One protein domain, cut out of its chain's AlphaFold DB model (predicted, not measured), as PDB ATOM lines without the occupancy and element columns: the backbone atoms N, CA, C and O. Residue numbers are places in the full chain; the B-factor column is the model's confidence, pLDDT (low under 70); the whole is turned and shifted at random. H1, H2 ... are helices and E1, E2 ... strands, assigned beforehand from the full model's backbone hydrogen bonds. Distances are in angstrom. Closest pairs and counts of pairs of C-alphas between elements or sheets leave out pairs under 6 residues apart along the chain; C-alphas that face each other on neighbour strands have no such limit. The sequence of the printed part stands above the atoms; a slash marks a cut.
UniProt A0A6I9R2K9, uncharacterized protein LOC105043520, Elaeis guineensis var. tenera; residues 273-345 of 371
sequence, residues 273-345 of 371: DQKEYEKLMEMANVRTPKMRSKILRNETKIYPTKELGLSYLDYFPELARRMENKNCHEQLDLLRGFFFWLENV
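This is residues 273 to 345 of the 371 residues of the protein "uncharacterized protein LOC105043520" of Elaeis guineensis var. tenera (UniProt A0A6I9R2K9). A small head of helices, H1, H2, H3 and H4, has one long arm, the twisted two-strand hairpin of E1 and E2, which reaches out from the head along the longest axis. In the head, H4 packs steeply across H1 and folds back beside H3, short H2 sits near the arm's base, and residues 340 to 345 stick out. The printed part has 73 residues, in the order H1 E1 E2 H2 H3 H4, with an antiparallel sheet E1 - E2; the class is mixed, helices and strands. It is loose, with a radius of gyration of the C-alphas of 16.3 A and spans of 54 by 24 by 23 A.

Find C-alpha 274 at (13.672, -10.116, -17.866); from there H1 runs to residue 285, 16.4 A. E1, residues 289 to 295, covers 19.1 A, and E2, residues 300 to 308, 21.2 A, with a bend of 53 degrees at residue 305. Next come H2, residues 312 to 315, and H3, residues 317 to 324. H4, residues 328 to 344, runs 23.9 A to C-alpha 344 at (22.162, -26.152, -33.606).

Look at Tyr 277 and Leu 332, the closest C-alphas of H1 and H4, 5.4 A apart: these touch at a steep tilt of 58 degrees, the same way, H1 with residues 276 to 281 alone. H1 touches H2 with residues 284 to 285 alone; the closest C-alphas, of Ala 284 and Tyr 312, are 5.1 A apart. H2 and H3 only just touch, only at the corner, with 3 pairs of C-alphas within 8 A. H3 and H4 form a helical hairpin at a shallow tilt of 26 degrees, opposite ways; the closest C-alphas, of Met 323 and Gln 331, are 5.5 A apart. In the hairpin E1 and E2, N 292 and O 303 are within hydrogen-bond range at 2.9 A. Every O i to N i+4 pair is within range in H1, H3 and H4; H2 is too short for one.

The C-alphas farthest apart, of Arg 297 and Asn 327, are 54.5 A apart. The five links are tight, the printed part has no cut, and no printed residue has a pLDDT under 70.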
ATOM      1  N   ASP A 273      16.944 -13.307 -16.747       94.62
ATOM      2  CA  ASP A 273      16.982 -11.917 -17.199       94.62
ATOM      3  C   ASP A 273      15.660 -11.568 -17.898       94.62
ATOM      4  O   ASP A 273      15.285 -12.154 -18.915       94.62
ATOM      5  N   GLN A 274      14.952 -10.584 -17.344       95.25
ATOM      6  CA  GLN A 274      13.672 -10.116 -17.866       95.25
ATOM      7  C   GLN A 274      13.808  -9.514 -19.273       95.25
ATOM      8  O   GLN A 274      12.934  -9.720 -20.113       95.25
ATOM      9  N   LYS A 275      14.905  -8.796 -19.554       96.50
ATOM     10  CA  LYS A 275      15.120  -8.171 -20.869       96.50
ATOM     11  C   LYS A 275      15.358  -9.221 -21.947       96.50
ATOM     12  O   LYS A 275      14.871  -9.090 -23.066       96.50
ATOM     13  N   GLU A 276      16.108 -10.262 -21.598       96.38
ATOM     14  CA  GLU A 276      16.321 -11.414 -22.469       96.38
ATOM     15  C   GLU A 276      14.994 -12.109 -22.773       96.38
ATOM     16  O   GLU A 276      14.695 -12.366 -23.937       96.38
ATOM     17  N   TYR A 277      14.171 -12.348 -21.747       95.38
ATOM     18  CA  TYR A 277      12.850 -12.945 -21.913       95.38
ATOM     19  C   TYR A 277      11.963 -12.146 -22.869       95.38
ATOM     20  O   TYR A 277      11.420 -12.725 -23.807       95.38
ATOM     21  N   GLU A 278      11.848 -10.832 -22.677       96.12
ATOM     22  CA  GLU A 278      11.043  -9.974 -23.554       96.12
ATOM     23  C   GLU A 278      11.532 -10.038 -25.003       96.12
ATOM     24  O   GLU A 278      10.728 -10.254 -25.907       96.12
ATOM     25  N   LYS A 279      12.851  -9.961 -25.218       96.38
ATOM     26  CA  LYS A 279      13.457 -10.051 -26.551       96.38
ATOM     27  C   LYS A 279      13.193 -11.403 -27.221       96.38
ATOM     28  O   LYS A 279      12.808 -11.453 -28.386       96.38
ATOM     29  N   LEU A 280      13.421 -12.510 -26.511       95.94
ATOM     30  CA  LEU A 280      13.208 -13.856 -27.051       95.94
ATOM     31  C   LEU A 280      11.724 -14.119 -27.326       95.94
ATOM     32  O   LEU A 280      11.383 -14.710 -28.348       95.94
ATOM     33  N   MET A 281      10.844 -13.658 -26.437       95.06
ATOM     34  CA  MET A 281       9.402 -13.775 -26.611       95.06
ATOM     35  C   MET A 281       8.916 -12.949 -27.804       95.06
ATOM     36  O   MET A 281       8.105 -13.439 -28.589       95.06
ATOM     37  N   GLU A 282       9.416 -11.722 -27.968       95.50
ATOM     38  CA  GLU A 282       9.117 -10.885 -29.130       95.50
ATOM     39  C   GLU A 282       9.524 -11.608 -30.412       95.50
ATOM     40  O   GLU A 282       8.670 -11.837 -31.264       95.50
ATOM     41  N   MET A 283      10.774 -12.078 -30.501       94.25
ATOM     42  CA  MET A 283      11.264 -12.844 -31.652       94.25
ATOM     43  C   MET A 283      10.412 -14.086 -31.934       94.25
ATOM     44  O   MET A 283      10.103 -14.364 -33.090       94.25
ATOM     45  N   ALA A 284       9.980 -14.809 -30.897       94.25
ATOM     46  CA  ALA A 284       9.133 -15.990 -31.048       94.25
ATOM     47  C   ALA A 284       7.730 -15.665 -31.601       94.25
ATOM     48  O   ALA A 284       7.141 -16.492 -32.299       94.25
ATOM     49  N   ASN A 285       7.211 -14.466 -31.318       93.81
ATOM     50  CA  ASN A 285       5.905 -13.986 -31.777       93.81
ATOM     51  C   ASN A 285       5.965 -13.184 -33.087       93.81
ATOM     52  O   ASN A 285       4.910 -12.841 -33.630       93.81
ATOM     53  N   VAL A 286       7.157 -12.882 -33.618       93.31
ATOM     54  CA  VAL A 286       7.288 -12.181 -34.902       93.31
ATOM     55  C   VAL A 286       6.595 -12.991 -35.995       93.31
ATOM     56  O   VAL A 286       6.885 -14.166 -36.211       93.31
ATOM     57  N   ARG A 287       5.692 -12.329 -36.723       92.12
ATOM     58  CA  ARG A 287       5.055 -12.854 -37.933       92.12
ATOM     59  C   ARG A 287       5.633 -12.141 -39.145       92.12
ATOM     60  O   ARG A 287       5.379 -10.954 -39.347       92.12
ATOM     61  N   THR A 288       6.424 -12.850 -39.942       88.75
ATOM     62  CA  THR A 288       7.023 -12.302 -41.165       88.75
ATOM     63  C   THR A 288       5.988 -12.268 -42.291       88.75
ATOM     64  O   THR A 288       5.239 -13.228 -42.447       88.75
ATOM     65  N   PRO A 289       5.883 -11.189 -43.087       90.44
ATOM     66  CA  PRO A 289       4.974 -11.165 -44.231       90.44
ATOM     67  C   PRO A 289       5.321 -12.283 -45.218       90.44
ATOM     68  O   PRO A 289       6.496 -12.569 -45.453       90.44
ATOM     69  N   LYS A 290       4.309 -12.912 -45.824       89.25
ATOM     70  CA  LYS A 290       4.547 -13.960 -46.821       89.25
ATOM     71  C   LYS A 290       5.178 -13.351 -48.067       89.25
ATOM     72  O   LYS A 290       4.591 -12.475 -48.705       89.25
ATOM     73  N   MET A 291       6.360 -13.831 -48.425       91.50
ATOM     74  CA  MET A 291       7.012 -13.463 -49.677       91.50
ATOM     75  C   MET A 291       6.396 -14.256 -50.827       91.50
ATOM     76  O   MET A 291       6.243 -15.472 -50.728       91.50
ATOM     77  N   ARG A 292       6.058 -13.582 -51.926       90.56
ATOM     78  CA  ARG A 292       5.729 -14.237 -53.196       90.56
ATOM     79  C   ARG A 292       6.786 -13.896 -54.224       90.56
ATOM     80  O   ARG A 292       7.273 -12.771 -54.263       90.56
ATOM     81  N   SER A 293       7.116 -14.865 -55.065       93.50
ATOM     82  CA  SER A 293       7.922 -14.647 -56.257       93.50
ATOM     83  C   SER A 293       7.004 -14.445 -57.461       93.50
ATOM     84  O   SER A 293       5.973 -15.100 -57.608       93.50
ATOM     85  N   LYS A 294       7.362 -13.500 -58.325       94.12
ATOM     86  CA  LYS A 294       6.769 -13.323 -59.648       94.12
ATOM     87  C   LYS A 294       7.879 -13.422 -60.674       94.12
ATOM     88  O   LYS A 294       8.799 -12.605 -60.669       94.12
ATOM     89  N   ILE A 295       7.772 -14.424 -61.536       93.94
ATOM     90  CA  ILE A 295       8.690 -14.628 -62.654       93.94
ATOM     91  C   ILE A 295       8.270 -13.673 -63.774       93.94
ATOM     92  O   ILE A 295       7.123 -13.666 -64.218       93.94
ATOM     93  N   LEU A 296       9.193 -12.820 -64.191       94.25
ATOM     94  CA  LEU A 296       9.091 -11.946 -65.354       94.25
ATOM     95  C   LEU A 296       9.991 -12.505 -66.461       94.25
ATOM     96  O   LEU A 296      10.803 -13.393 -66.221       94.25
ATOM     97  N   ARG A 297       9.881 -11.964 -67.681       92.25
ATOM     98  CA  ARG A 297      10.641 -12.453 -68.850       92.25
ATOM     99  C   ARG A 297      12.160 -12.510 -68.630       92.25
ATOM    100  O   ARG A 297      12.814 -13.334 -69.253       92.25
ATOM    101  N   ASN A 298      12.693 -11.654 -67.753       91.12
ATOM    102  CA  ASN A 298      14.134 -11.494 -67.548       91.12
ATOM    103  C   ASN A 298      14.561 -11.609 -66.071       91.12
ATOM    104  O   ASN A 298      15.753 -11.582 -65.791       91.12
ATOM    105  N   GLU A 299      13.625 -11.668 -65.117       94.19
ATOM    106  CA  GLU A 299      13.947 -11.607 -63.684       94.19
ATOM    107  C   GLU A 299      12.852 -12.249 -62.828       94.19
ATOM    108  O   GLU A 299      11.679 -12.233 -63.192       94.19
ATOM    109  N   THR A 300      13.213 -12.755 -61.650       95.75
ATOM    110  CA  THR A 300      12.236 -13.144 -60.625       95.75
ATOM    111  C   THR A 300      12.200 -12.071 -59.548       95.75
ATOM    112  O   THR A 300      13.196 -11.835 -58.870       95.75
ATOM    113  N   LYS A 301      11.050 -11.418 -59.371       93.69
ATOM    114  CA  LYS A 301      10.847 -10.411 -58.323       93.69
ATOM    115  C   LYS A 301      10.155 -11.022 -57.120       93.69
ATOM    116  O   LYS A 301       9.066 -11.577 -57.248       93.69
ATOM    117  N   ILE A 302      10.766 -10.874 -55.951       94.69
ATOM    118  CA  ILE A 302      10.173 -11.257 -54.670       94.69
ATOM    119  C   ILE A 302       9.505 -10.019 -54.071       94.69
ATOM    120  O   ILE A 302      10.112  -8.952 -54.013       94.69
ATOM    121  N   TYR A 303       8.250 -10.139 -53.651       91.19
ATOM    122  CA  TYR A 303       7.504  -9.042 -53.043       91.19
ATOM    123  C   TYR A 303       6.704  -9.517 -51.823       91.19
ATOM    124  O   TYR A 303       6.228 -10.658 -51.791       91.19
ATOM    125  N   PRO A 304       6.544  -8.648 -50.809       91.50
ATOM    126  CA  PRO A 304       5.725  -8.941 -49.646       91.50
ATOM    127  C   PRO A 304       4.244  -8.995 -50.017       91.50
ATOM    128  O   PRO A 304       3.714  -8.112 -50.695       91.50
ATOM    129  N   THR A 305       3.557 -10.007 -49.508       91.50
ATOM    130  CA  THR A 305       2.096 -10.096 -49.541       91.50
ATOM    131  C   THR A 305       1.516  -9.408 -48.307       91.50
ATOM    132  O   THR A 305       2.181  -9.267 -47.282       91.50
ATOM    133  N   LYS A 306       0.248  -8.990 -48.387       90.44
ATOM    134  CA  LYS A 306      -0.502  -8.455 -47.234       90.44
ATOM    135  C   LYS A 306      -0.741  -9.505 -46.143       90.44
ATOM    136  O   LYS A 306      -1.010  -9.148 -45.001       90.44
ATOM    137  N   GLU A 307      -0.670 -10.783 -46.499       90.12
ATOM    138  CA  GLU A 307      -0.779 -11.889 -45.558       90.12
ATOM    139  C   GLU A 307       0.486 -12.019 -44.716       90.12
ATOM    140  O   GLU A 307       1.601 -12.087 -45.237       90.12
ATOM    141  N   LEU A 308       0.293 -12.119 -43.406       91.81
ATOM    142  CA  LEU A 308       1.356 -12.471 -42.481       91.81
ATOM    143  C   LEU A 308       1.554 -13.989 -42.469       91.81
ATOM    144  O   LEU A 308       0.607 -14.771 -42.581       91.81
ATOM    145  N   GLY A 309       2.807 -14.398 -42.362       90.25
ATOM    146  CA  GLY A 309       3.214 -15.765 -42.099       90.25
ATOM    147  C   GLY A 309       2.950 -16.163 -40.650       90.25
ATOM    148  O   GLY A 309       2.518 -15.364 -39.813       90.25
ATOM    149  N   LEU A 310       3.211 -17.434 -40.373       91.06
ATOM    150  CA  LEU A 310       3.136 -17.994 -39.030       91.06
ATOM    151  C   LEU A 310       4.323 -17.491 -38.195       91.06
ATOM    152  O   LEU A 310       5.414 -17.277 -38.726       91.06
ATOM    153  N   SER A 311       4.101 -17.288 -36.898       94.44
ATOM    154  CA  SER A 311       5.184 -17.052 -35.939       94.44
ATOM    155  C   SER A 311       5.873 -18.365 -35.558       94.44
ATOM    156  O   SER A 311       5.356 -19.446 -35.846       94.44
ATOM    157  N   TYR A 312       7.013 -18.309 -34.863       93.00
ATOM    158  CA  TYR A 312       7.658 -19.530 -34.365       93.00
ATOM    159  C   TYR A 312       6.736 -20.339 -33.449       93.00
ATOM    160  O   TYR A 312       6.672 -21.562 -33.565       93.00
ATOM    161  N   LEU A 313       5.972 -19.673 -32.582       92.81
ATOM    162  CA  LEU A 313       5.012 -20.350 -31.707       92.81
ATOM    163  C   LEU A 313       3.850 -20.985 -32.485       92.81
ATOM    164  O   LEU A 313       3.338 -22.022 -32.068       92.81
ATOM    165  N   ASP A 314       3.483 -20.411 -33.634       92.62
ATOM    166  CA  ASP A 314       2.480 -20.990 -34.530       92.62
ATOM    167  C   ASP A 314       3.027 -22.236 -35.271       92.62
ATOM    168  O   ASP A 314       2.281 -23.189 -35.496       92.62
ATOM    169  N   TYR A 315       4.325 -22.274 -35.619       91.31
ATOM    170  CA  TYR A 315       4.975 -23.457 -36.217       91.31
ATOM    171  C   TYR A 315       5.171 -24.608 -35.219       91.31
ATOM    172  O   TYR A 315       5.134 -25.776 -35.607       91.31
ATOM    173  N   PHE A 316       5.379 -24.293 -33.937       92.06
ATOM    174  CA  PHE A 316       5.655 -25.270 -32.883       92.06
ATOM    175  C   PHE A 316       4.580 -25.227 -31.784       92.06
ATOM    176  O   PHE A 316       4.845 -24.759 -30.671       92.06
ATOM    177  N   PRO A 317       3.378 -25.783 -32.035       90.62
ATOM    178  CA  PRO A 317       2.276 -25.733 -31.074       90.62
ATOM    179  C   PRO A 317       2.604 -26.452 -29.757       90.62
ATOM    180  O   PRO A 317       2.122 -26.056 -28.701       90.62
ATOM    181  N   GLU A 318       3.457 -27.482 -29.781       90.38
ATOM    182  CA  GLU A 318       3.921 -28.168 -28.564       90.38
ATOM    183  C   GLU A 318       4.684 -27.240 -27.616       90.38
ATOM    184  O   GLU A 318       4.508 -27.312 -26.397       90.38
ATOM    185  N   LEU A 319       5.520 -26.358 -28.172       90.94
ATOM    186  CA  LEU A 319       6.266 -25.375 -27.394       90.94
ATOM    187  C   LEU A 319       5.301 -24.363 -26.775       90.94
ATOM    188  O   LEU A 319       5.349 -24.140 -25.565       90.94
ATOM    189  N   ALA A 320       4.376 -23.829 -27.580       92.12
ATOM    190  CA  ALA A 320       3.362 -22.880 -27.125       92.12
ATOM    191  C   ALA A 320       2.512 -23.459 -25.978       92.12
ATOM    192  O   ALA A 320       2.406 -22.850 -24.912       92.12
ATOM    193  N   ARG A 321       2.009 -24.692 -26.138       91.25
ATOM    194  CA  ARG A 321       1.248 -25.400 -25.092       91.25
ATOM    195  C   ARG A 321       2.049 -25.579 -23.807       91.25
ATOM    196  O   ARG A 321       1.499 -25.504 -22.709       91.25
ATOM    197  N   ARG A 322       3.352 -25.841 -23.925       89.56
ATOM    198  CA  ARG A 322       4.218 -26.026 -22.761       89.56
ATOM    199  C   ARG A 322       4.489 -24.711 -22.040       89.56
ATOM    200  O   ARG A 322       4.651 -24.747 -20.827       89.56
ATOM    201  N   MET A 323       4.501 -23.585 -22.750       90.69
ATOM    202  CA  MET A 323       4.707 -22.248 -22.188       90.69
ATOM    203  C   MET A 323       3.461 -21.673 -21.500       90.69
ATOM    204  O   MET A 323       3.607 -20.994 -20.487       90.69
ATOM    205  N   GLU A 324       2.255 -21.965 -21.995       87.94
ATOM    206  CA  GLU A 324       0.991 -21.362 -21.525       87.94
ATOM    207  C   GLU A 324       0.729 -21.550 -20.016       87.94
ATOM    208  O   GLU A 324       0.145 -20.684 -19.373       87.94
ATOM    209  N   ASN A 325       1.229 -22.638 -19.422       83.25
ATOM    210  CA  ASN A 325       0.993 -22.994 -18.015       83.25
ATOM    211  C   ASN A 325       2.215 -22.791 -17.098       83.25
ATOM    212  O   ASN A 325       2.280 -23.378 -16.016       83.25
ATOM    213  N   LYS A 326       3.217 -22.024 -17.536       89.12
ATOM    214  CA  LYS A 326       4.513 -21.896 -16.854       89.12
ATOM    215  C   LYS A 326       4.810 -20.482 -16.372       89.12
ATOM    216  O   LYS A 326       4.313 -19.506 -16.918       89.12
ATOM    217  N   ASN A 327       5.687 -20.387 -15.372       91.88
ATOM    218  CA  ASN A 327       6.241 -19.114 -14.910       91.88
ATOM    219  C   ASN A 327       7.141 -18.483 -15.982       91.88
ATOM    220  O   ASN A 327       7.742 -19.204 -16.780       91.88
ATOM    221  N   CYS A 328       7.322 -17.160 -15.932       90.00
ATOM    222  CA  CYS A 328       8.220 -16.438 -16.843       90.00
ATOM    223  C   CYS A 328       9.646 -17.019 -16.865       90.00
ATOM    224  O   CYS A 328      10.256 -17.096 -17.926       90.00
ATOM    225  N   HIS A 329      10.149 -17.507 -15.725       91.44
ATOM    226  CA  HIS A 329      11.453 -18.167 -15.643       91.44
ATOM    227  C   HIS A 329      11.517 -19.443 -16.484       91.44
ATOM    228  O   HIS A 329      12.413 -19.613 -17.301       91.44
ATOM    229  N   GLU A 330      10.542 -20.335 -16.326       91.12
ATOM    230  CA  GLU A 330      10.535 -21.582 -17.087       91.12
ATOM    231  C   GLU A 330      10.217 -21.347 -18.566       91.12
ATOM    232  O   GLU A 330      10.653 -22.113 -19.422       91.12
ATOM    233  N   GLN A 331       9.440 -20.308 -18.881       93.19
ATOM    234  CA  GLN A 331       9.231 -19.870 -20.257       93.19
ATOM    235  C   GLN A 331      10.540 -19.369 -20.875       93.19
ATOM    236  O   GLN A 331      10.824 -19.712 -22.019       93.19
ATOM    237  N   LEU A 332      11.363 -18.628 -20.123       94.94
ATOM    238  CA  LEU A 332      12.692 -18.220 -20.571       94.94
ATOM    239  C   LEU A 332      13.592 -19.434 -20.825       94.94
ATOM    240  O   LEU A 332      14.236 -19.490 -21.865       94.94
ATOM    241  N   ASP A 333      13.592 -20.433 -19.942       93.12
ATOM    242  CA  ASP A 333      14.373 -21.663 -20.143       93.12
ATOM    243  C   ASP A 333      13.936 -22.414 -21.412       93.12
ATOM    244  O   ASP A 333      14.765 -22.898 -22.185       93.12
ATOM    245  N   LEU A 334      12.626 -22.466 -21.678       93.94
ATOM    246  CA  LEU A 334      12.090 -23.039 -22.913       93.94
ATOM    247  C   LEU A 334      12.510 -22.242 -24.148       93.94
ATOM    248  O   LEU A 334      12.914 -22.849 -25.136       93.94
ATOM    249  N   LEU A 335      12.444 -20.912 -24.094       94.81
ATOM    250  CA  LEU A 335      12.863 -20.040 -25.191       94.81
ATOM    251  C   LEU A 335      14.371 -20.150 -25.444       94.81
ATOM    252  O   LEU A 335      14.787 -20.286 -26.588       94.81
ATOM    253  N   ARG A 336      15.192 -20.178 -24.394       95.38
ATOM    254  CA  ARG A 336      16.639 -20.407 -24.489       95.38
ATOM    255  C   ARG A 336      16.951 -21.738 -25.159       95.38
ATOM    256  O   ARG A 336      17.734 -21.776 -26.102       95.38
ATOM    257  N   GLY A 337      16.302 -22.818 -24.718       93.88
ATOM    258  CA  GLY A 337      16.438 -24.131 -25.348       93.88
ATOM    259  C   GLY A 337      15.922 -24.159 -26.790       93.88
ATOM    260  O   GLY A 337      16.505 -24.838 -27.631       93.88
ATOM    261  N   PHE A 338      14.862 -23.403 -27.089       94.88
ATOM    262  CA  PHE A 338      14.298 -23.255 -28.430       94.88
ATOM    263  C   PHE A 338      15.261 -22.578 -29.399       94.88
ATOM    264  O   PHE A 338      15.596 -23.161 -30.429       94.88
ATOM    265  N   PHE A 339      15.750 -21.386 -29.060       94.44
ATOM    266  CA  PHE A 339      16.681 -20.649 -29.911       94.44
ATOM    267  C   PHE A 339      18.035 -21.347 -30.022       94.44
ATOM    268  O   PHE A 339      18.588 -21.409 -31.115       94.44
ATOM    269  N   PHE A 340      18.521 -21.962 -28.939       94.38
ATOM    270  CA  PHE A 340      19.720 -22.794 -29.005       94.38
ATOM    271  C   PHE A 340      19.543 -23.963 -29.976       94.38
ATOM    272  O   PHE A 340      20.424 -24.234 -30.786       94.38
ATOM    273  N   TRP A 341      18.398 -24.648 -29.930       94.31
ATOM    274  CA  TRP A 341      18.116 -25.723 -30.875       94.31
ATOM    275  C   TRP A 341      18.024 -25.216 -32.314       94.31
ATOM    276  O   TRP A 341      18.589 -25.860 -33.187       94.31
ATOM    277  N   LEU A 342      17.376 -24.074 -32.572       93.12
ATOM    278  CA  LEU A 342      17.302 -23.505 -33.924       93.12
ATOM    279  C   LEU A 342      18.691 -23.248 -34.520       93.12
ATOM    280  O   LEU A 342      18.913 -23.536 -35.690       93.12
ATOM    281  N   GLU A 343      19.623 -22.754 -33.709       92.25
ATOM    282  CA  GLU A 343      21.009 -22.510 -34.118       92.25
ATOM    283  C   GLU A 343      21.802 -23.813 -34.331       92.25
ATOM    284  O   GLU A 343      22.733 -23.856 -35.126       92.25
ATOM    285  N   ASN A 344      21.410 -24.898 -33.655       90.12
ATOM    286  CA  ASN A 344      22.162 -26.152 -33.606       90.12
ATOM    287  C   ASN A 344      21.437 -27.343 -34.266       90.12
ATOM    288  O   ASN A 344      21.884 -28.479 -34.117       90.12
ATOM    289  N   VAL A 345      20.330 -27.121 -34.986       88.12
ATOM    290  CA  VAL A 345      19.483 -28.193 -35.551       88.12
ATOM    291  C   VAL A 345      20.222 -29.064 -36.573       88.12
ATOM    292  O   VAL A 345      19.867 -30.224 -36.752       88.12
TER     293      VAL A 345